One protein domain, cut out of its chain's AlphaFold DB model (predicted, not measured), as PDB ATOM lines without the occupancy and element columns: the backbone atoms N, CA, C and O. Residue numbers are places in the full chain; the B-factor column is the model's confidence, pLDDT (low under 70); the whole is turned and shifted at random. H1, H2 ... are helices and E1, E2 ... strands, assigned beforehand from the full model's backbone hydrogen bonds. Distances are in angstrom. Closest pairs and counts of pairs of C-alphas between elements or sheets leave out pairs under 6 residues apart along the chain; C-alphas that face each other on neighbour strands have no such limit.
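This is residues 342 to 393 of the 628 residues of the protein "Acidic fibroblast growth factor intracellular binding protein" of Fasciola gigantica (UniProt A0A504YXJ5). There is little regular structure here: a small hairpin of two strands, E1 and E2, with the short helix H1 over one face, and then a long unnamed loop, residues 366 to 393, which swings out and folds back, pairing residues 370 to 371 with 390 to 391, antiparallel. The 52 printed residues run H1, E1, E2, with order E1 - E2, antiparallel; the class is mixed, with only 14 residues in named elements. The whole is compact, radius of gyration of the C-alphas 10.7 A, spanning 35 by 25 by 14 A.

Start at H1, residues 342 to 345, too short for an O i to N i+4 pair; its one O i to N i+3 pair is out of range. Its closest C-alphas to E1, residues 352 to 356, are His 342 and Cys 353, 5.9 A. To E2, residues 361 to 365, they are Cys 345 and Cys 364, 5.3 A. In the hairpin, find N 354 and O 363 at 2.9 A.

Find C-alpha 342 at (-23.055, -29.392, -51.661). E1 runs 13.2 A; E2 runs 13.6 A to C-alpha 365 at (-25.099, -31.387, -41.115).

The printed part has no cut. Confidence is under 70 in 26 residues, among them 374 to 385.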
ATOM      1  N   HIS A 342     -22.830 -30.824 -51.884       65.12
ATOM      2  CA  HIS A 342     -23.055 -29.392 -51.661       65.12
ATOM      3  C   HIS A 342     -24.444 -28.934 -52.122       65.12
ATOM      4  O   HIS A 342     -25.011 -28.026 -51.517       65.12
ATOM      5  N   VAL A 343     -24.995 -29.583 -53.154       65.56
ATOM      6  CA  VAL A 343     -26.358 -29.342 -53.639       65.56
ATOM      7  C   VAL A 343     -27.357 -30.007 -52.697       65.56
ATOM      8  O   VAL A 343     -28.288 -29.356 -52.239       65.56
ATOM      9  N   ALA A 344     -27.145 -31.281 -52.356       67.44
ATOM     10  CA  ALA A 344     -28.047 -32.033 -51.482       67.44
ATOM     11  C   ALA A 344     -28.081 -31.502 -50.036       67.44
ATOM     12  O   ALA A 344     -29.128 -31.495 -49.389       67.44
ATOM     13  N   CYS A 345     -26.957 -31.010 -49.522       71.00
ATOM     14  CA  CYS A 345     -26.888 -30.364 -48.219       71.00
ATOM     15  C   CYS A 345     -27.292 -28.883 -48.288       71.00
ATOM     16  O   CYS A 345     -27.609 -28.320 -47.251       71.00
ATOM     17  N   GLY A 346     -27.306 -28.227 -49.453       68.62
ATOM     18  CA  GLY A 346     -27.585 -26.788 -49.553       68.62
ATOM     19  C   GLY A 346     -26.538 -25.943 -48.822       68.62
ATOM     20  O   GLY A 346     -26.868 -25.184 -47.912       68.62
ATOM     21  N   VAL A 347     -25.259 -26.126 -49.166       65.62
ATOM     22  CA  VAL A 347     -24.131 -25.436 -48.505       65.62
ATOM     23  C   VAL A 347     -24.198 -23.916 -48.685       65.62
ATOM     24  O   VAL A 347     -23.819 -23.160 -47.794       65.62
ATOM     25  N   ASP A 348     -24.765 -23.462 -49.800       60.75
ATOM     26  CA  ASP A 348     -25.098 -22.062 -50.078       60.75
ATOM     27  C   ASP A 348     -26.087 -21.455 -49.066       60.75
ATOM     28  O   ASP A 348     -26.109 -20.241 -48.876       60.75
ATOM     29  N   LYS A 349     -26.867 -22.294 -48.376       62.00
ATOM     30  CA  LYS A 349     -27.865 -21.904 -47.366       62.00
ATOM     31  C   LYS A 349     -27.338 -22.002 -45.928       62.00
ATOM     32  O   LYS A 349     -28.118 -21.935 -44.983       62.00
ATOM     33  N   GLY A 350     -26.024 -22.175 -45.753       69.19
ATOM     34  CA  GLY A 350     -25.366 -22.245 -44.441       69.19
ATOM     35  C   GLY A 350     -25.342 -23.638 -43.800       69.19
ATOM     36  O   GLY A 350     -24.909 -23.779 -42.658       69.19
ATOM     37  N   ASN A 351     -25.783 -24.675 -44.514       78.62
ATOM     38  CA  ASN A 351     -25.626 -26.067 -44.092       78.62
ATOM     39  C   ASN A 351     -24.208 -26.574 -44.410       78.62
ATOM     40  O   ASN A 351     -23.511 -26.019 -45.260       78.62
ATOM     41  N   ARG A 352     -23.767 -27.661 -43.770       84.44
ATOM     42  CA  ARG A 352     -22.415 -28.210 -43.966       84.44
ATOM     43  C   ARG A 352     -22.460 -29.585 -44.628       84.44
ATOM     44  O   ARG A 352     -23.241 -30.443 -44.228       84.44
ATOM     45  N   CYS A 353     -21.595 -29.786 -45.621       83.62
ATOM     46  CA  CYS A 353     -21.349 -31.085 -46.247       83.62
ATOM     47  C   CYS A 353     -20.041 -31.678 -45.720       83.62
ATOM     48  O   CYS A 353     -19.041 -30.962 -45.626       83.62
ATOM     49  N   ILE A 354     -20.052 -32.965 -45.375       88.25
ATOM     50  CA  ILE A 354     -18.890 -33.706 -44.882       88.25
ATOM     51  C   ILE A 354     -18.642 -34.885 -45.838       88.25
ATOM     52  O   ILE A 354     -19.499 -35.768 -45.943       88.25
ATOM     53  N   PRO A 355     -17.515 -34.907 -46.569       85.44
ATOM     54  CA  PRO A 355     -17.216 -35.994 -47.488       85.44
ATOM     55  C   PRO A 355     -16.660 -37.212 -46.741       85.44
ATOM     56  O   PRO A 355     -15.799 -37.080 -45.874       85.44
ATOM     57  N   ASN A 356     -17.124 -38.402 -47.114       85.69
ATOM     58  CA  ASN A 356     -16.543 -39.688 -46.742       85.69
ATOM     59  C   ASN A 356     -15.947 -40.335 -48.003       85.69
ATOM     60  O   ASN A 356     -16.670 -40.822 -48.878       85.69
ATOM     61  N   PHE A 357     -14.619 -40.307 -48.098       80.00
ATOM     62  CA  PHE A 357     -13.887 -40.795 -49.266       80.00
ATOM     63  C   PHE A 357     -13.882 -42.325 -49.376       80.00
ATOM     64  O   PHE A 357     -13.930 -42.838 -50.491       80.00
ATOM     65  N   GLU A 358     -13.894 -43.050 -48.254       79.94
ATOM     66  CA  GLU A 358     -13.857 -44.521 -48.239       79.94
ATOM     67  C   GLU A 358     -15.142 -45.112 -48.820       79.94
ATOM     68  O   GLU A 358     -15.115 -45.953 -49.716       79.94
ATOM     69  N   GLU A 359     -16.290 -44.601 -48.376       78.69
ATOM     70  CA  GLU A 359     -17.591 -45.034 -48.891       78.69
ATOM     71  C   GLU A 359     -17.977 -44.328 -50.196       78.69
ATOM     72  O   GLU A 359     -18.955 -44.709 -50.846       78.69
ATOM     73  N   SER A 360     -17.227 -43.289 -50.584       75.81
ATOM     74  CA  SER A 360     -17.558 -42.385 -51.691       75.81
ATOM     75  C   SER A 360     -18.947 -41.750 -51.530       75.81
ATOM     76  O   SER A 360     -19.728 -41.633 -52.479       75.81
ATOM     77  N   ARG A 361     -19.270 -41.360 -50.293       82.50
ATOM     78  CA  ARG A 361     -20.554 -40.775 -49.880       82.50
ATOM     79  C   ARG A 361     -20.325 -39.455 -49.170       82.50
ATOM     80  O   ARG A 361     -19.220 -39.145 -48.751       82.50
ATOM     81  N   TYR A 362     -21.377 -38.674 -49.008       84.69
ATOM     82  CA  TYR A 362     -21.349 -37.479 -48.174       84.69
ATOM     83  C   TYR A 362     -22.408 -37.591 -47.080       84.69
ATOM     84  O   TYR A 362     -23.427 -38.261 -47.259       84.69
ATOM     85  N   SER A 363     -22.169 -36.904 -45.969       88.00
ATOM     86  CA  SER A 363     -23.158 -36.665 -44.922       88.00
ATOM     87  C   SER A 363     -23.430 -35.169 -44.789       88.00
ATOM     88  O   SER A 363     -22.564 -34.323 -45.038       88.00
ATOM     89  N   CYS A 364     -24.668 -34.836 -44.436       86.75
ATOM     90  CA  CYS A 364     -25.122 -33.462 -44.303       86.75
ATOM     91  C   CYS A 364     -25.373 -33.122 -42.836       86.75
ATOM     92  O   CYS A 364     -26.134 -33.799 -42.139       86.75
ATOM     93  N   GLN A 365     -24.788 -32.013 -42.391       89.75
ATOM     94  CA  GLN A 365     -25.099 -31.387 -41.115       89.75
ATOM     95  C   GLN A 365     -25.979 -30.161 -41.376       89.75
ATOM     96  O   GLN A 365     -25.519 -29.140 -41.899       89.75
ATOM     97  N   CYS A 366     -27.263 -30.285 -41.040       82.75
ATOM     98  CA  CYS A 366     -28.248 -29.233 -41.268       82.75
ATOM     99  C   CYS A 366     -28.132 -28.135 -40.212       82.75
ATOM    100  O   CYS A 366     -27.968 -28.410 -39.024       82.75
ATOM    101  N   SER A 367     -28.249 -26.889 -40.656       80.38
ATOM    102  CA  SER A 367     -28.442 -25.740 -39.778       80.38
ATOM    103  C   SER A 367     -29.856 -25.763 -39.158       80.38
ATOM    104  O   SER A 367     -30.731 -26.475 -39.657       80.38
ATOM    105  N   PRO A 368     -30.132 -24.987 -38.089       71.44
ATOM    106  CA  PRO A 368     -31.388 -25.069 -37.321       71.44
ATOM    107  C   PRO A 368     -32.670 -24.859 -38.144       71.44
ATOM    108  O   PRO A 368     -33.744 -25.339 -37.770       71.44
ATOM    109  N   ASN A 369     -32.539 -24.151 -39.268       67.56
ATOM    110  CA  ASN A 369     -33.625 -23.779 -40.171       67.56
ATOM    111  C   ASN A 369     -33.901 -24.830 -41.252       67.56
ATOM    112  O   ASN A 369     -34.807 -24.639 -42.058       67.56
ATOM    113  N   TYR A 370     -33.130 -25.917 -41.305       75.69
ATOM    114  CA  TYR A 370     -33.250 -26.950 -42.326       75.69
ATOM    115  C   TYR A 370     -33.310 -28.338 -41.697       75.69
ATOM    116  O   TYR A 370     -32.716 -28.614 -40.659       75.69
ATOM    117  N   GLN A 371     -34.044 -29.231 -42.346       77.50
ATOM    118  CA  GLN A 371     -34.203 -30.617 -41.940       77.50
ATOM    119  C   GLN A 371     -34.092 -31.551 -43.143       77.50
ATOM    120  O   GLN A 371     -34.197 -31.140 -44.304       77.50
ATOM    121  N   LYS A 372     -33.887 -32.831 -42.843       79.62
ATOM    122  CA  LYS A 372     -33.793 -33.878 -43.856       79.62
ATOM    123  C   LYS A 372     -35.180 -34.180 -44.427       79.62
ATOM    124  O   LYS A 372     -36.166 -34.258 -43.693       79.62
ATOM    125  N   ILE A 373     -35.261 -34.372 -45.737       70.25
ATOM    126  CA  ILE A 373     -36.413 -34.989 -46.394       70.25
ATOM    127  C   ILE A 373     -36.337 -36.491 -46.122       70.25
ATOM    128  O   ILE A 373     -35.376 -37.143 -46.526       70.25
ATOM    129  N   THR A 374     -37.342 -37.024 -45.431       66.50
ATOM    130  CA  THR A 374     -37.482 -38.455 -45.108       66.50
ATOM    131  C   THR A 374     -38.490 -39.176 -46.006       66.50
ATOM    132  O   THR A 374     -38.535 -40.402 -46.026       66.50
ATOM    133  N   SER A 375     -39.300 -38.430 -46.761       60.38
ATOM    134  CA  SER A 375     -40.326 -38.960 -47.661       60.38
ATOM    135  C   SER A 375     -39.746 -39.230 -49.049       60.38
ATOM    136  O   SER A 375     -39.238 -38.319 -49.703       60.38
ATOM    137  N   LEU A 376     -39.871 -40.474 -49.521       57.06
ATOM    138  CA  LEU A 376     -39.434 -40.914 -50.855       57.06
ATOM    139  C   LEU A 376     -40.106 -40.165 -52.017       57.06
ATOM    140  O   LEU A 376     -39.526 -40.102 -53.096       57.06
ATOM    141  N   LYS A 377     -41.298 -39.588 -51.813       53.06
ATOM    142  CA  LYS A 377     -42.055 -38.888 -52.869       53.06
ATOM    143  C   LYS A 377     -41.519 -37.490 -53.193       53.06
ATOM    144  O   LYS A 377     -41.769 -37.000 -54.287       53.06
ATOM    145  N   ASP A 378     -40.776 -36.880 -52.272       48.50
ATOM    146  CA  ASP A 378     -40.302 -35.490 -52.375       48.50
ATOM    147  C   ASP A 378     -38.810 -35.401 -52.755       48.50
ATOM    148  O   ASP A 378     -38.204 -34.327 -52.723       48.50
ATOM    149  N   LEU A 379     -38.186 -36.542 -53.065       52.78
ATOM    150  CA  LEU A 379     -36.768 -36.643 -53.391       52.78
ATOM    151  C   LEU A 379     -36.543 -36.406 -54.899       52.78
ATOM    152  O   LEU A 379     -37.227 -37.018 -55.720       52.78
ATOM    153  N   PRO A 380     -35.580 -35.548 -55.292       52.53
ATOM    154  CA  PRO A 380     -35.185 -35.394 -56.689       52.53
ATOM    155  C   PRO A 380     -34.782 -36.725 -57.341       52.53
ATOM    156  O   PRO A 380     -34.293 -37.637 -56.672       52.53
ATOM    157  N   THR A 381     -34.912 -36.812 -58.666       46.28
ATOM    158  CA  THR A 381     -34.483 -37.963 -59.473       46.28
ATOM    159  C   THR A 381     -32.956 -38.133 -59.426       46.28
ATOM    160  O   THR A 381     -32.207 -37.557 -60.209       46.28
ATOM    161  N   GLY A 382     -32.483 -38.918 -58.457       50.81
ATOM    162  CA  GLY A 382     -31.078 -39.250 -58.215       50.81
ATOM    163  C   GLY A 382     -30.919 -39.988 -56.883       50.81
ATOM    164  O   GLY A 382     -31.776 -39.887 -56.007       50.81
ATOM    165  N   ARG A 383     -29.836 -40.755 -56.699       54.69
ATOM    166  CA  ARG A 383     -29.603 -41.456 -55.422       54.69
ATOM    167  C   ARG A 383     -29.171 -40.438 -54.364       54.69
ATOM    168  O   ARG A 383     -27.998 -40.087 -54.280       54.69
ATOM    169  N   LEU A 384     -30.124 -39.945 -53.581       56.78
ATOM    170  CA  LEU A 384     -29.869 -39.085 -52.430       56.78
ATOM    171  C   LEU A 384     -29.407 -39.926 -51.239       56.78
ATOM    172  O   LEU A 384     -30.101 -40.846 -50.816       56.78
ATOM    173  N   LEU A 385     -28.213 -39.620 -50.735       65.50
ATOM    174  CA  LEU A 385     -27.592 -40.340 -49.621       65.50
ATOM    175  C   LEU A 385     -27.933 -39.670 -48.286       65.50
ATOM    176  O   LEU A 385     -28.406 -40.328 -47.367       65.50
ATOM    177  N   ASP A 386     -27.751 -38.353 -48.218       74.25
ATOM    178  CA  ASP A 386     -28.122 -37.499 -47.091       74.25
ATOM    179  C   ASP A 386     -28.561 -36.121 -47.621       74.25
ATOM    180  O   ASP A 386     -28.266 -35.792 -48.770       74.25
ATOM    181  N   ASN A 387     -29.312 -35.319 -46.861       78.00
ATOM    182  CA  ASN A 387     -29.771 -34.010 -47.344       78.00
ATOM    183  C   ASN A 387     -30.200 -33.033 -46.250       78.00
ATOM    184  O   ASN A 387     -30.558 -33.438 -45.152       78.00
ATOM    185  N   CYS A 388     -30.246 -31.747 -46.602       78.00
ATOM    186  CA  CYS A 388     -30.842 -30.673 -45.798       78.00
ATOM    187  C   CYS A 388     -31.724 -29.771 -46.673       78.00
ATOM    188  O   CYS A 388     -31.669 -28.543 -46.598       78.00
ATOM    189  N   LEU A 389     -32.496 -30.386 -47.572       69.50
ATOM    190  CA  LEU A 389     -33.241 -29.666 -48.608       69.50
ATOM    191  C   LEU A 389     -34.560 -29.077 -48.105       69.50
ATOM    192  O   LEU A 389     -35.069 -28.132 -48.709       69.50
ATOM    193  N   ARG A 390     -35.115 -29.599 -47.005       67.75
ATOM    194  CA  ARG A 390     -36.384 -29.114 -46.463       67.75
ATOM    195  C   ARG A 390     -36.131 -27.975 -45.495       67.75
ATOM    196  O   ARG A 390     -35.556 -28.183 -44.431       67.75
ATOM    197  N   GLN A 391     -36.599 -26.781 -45.837       65.19
ATOM    198  CA  GLN A 391     -36.646 -25.684 -44.881       65.19
ATOM    199  C   GLN A 391     -37.650 -26.043 -43.778       65.19
ATOM    200  O   GLN A 391     -38.769 -26.486 -44.053       65.19
ATOM    201  N   ARG A 392     -37.216 -25.934 -42.526       63.38
ATOM    202  CA  ARG A 392     -38.083 -26.071 -41.360       63.38
ATOM    203  C   ARG A 392     -39.040 -24.884 -41.374       63.38
ATOM    204  O   ARG A 392     -38.621 -23.777 -41.704       63.38
ATOM    205  N   ASP A 393     -40.311 -25.130 -41.067       60.25
ATOM    206  CA  ASP A 393     -41.314 -24.066 -41.013       60.25
ATOM    207  C   ASP A 393     -40.777 -22.930 -40.119       60.25
ATOM    208  O   ASP A 393     -40.422 -23.205 -38.965       60.25
TER     209      ASP A 393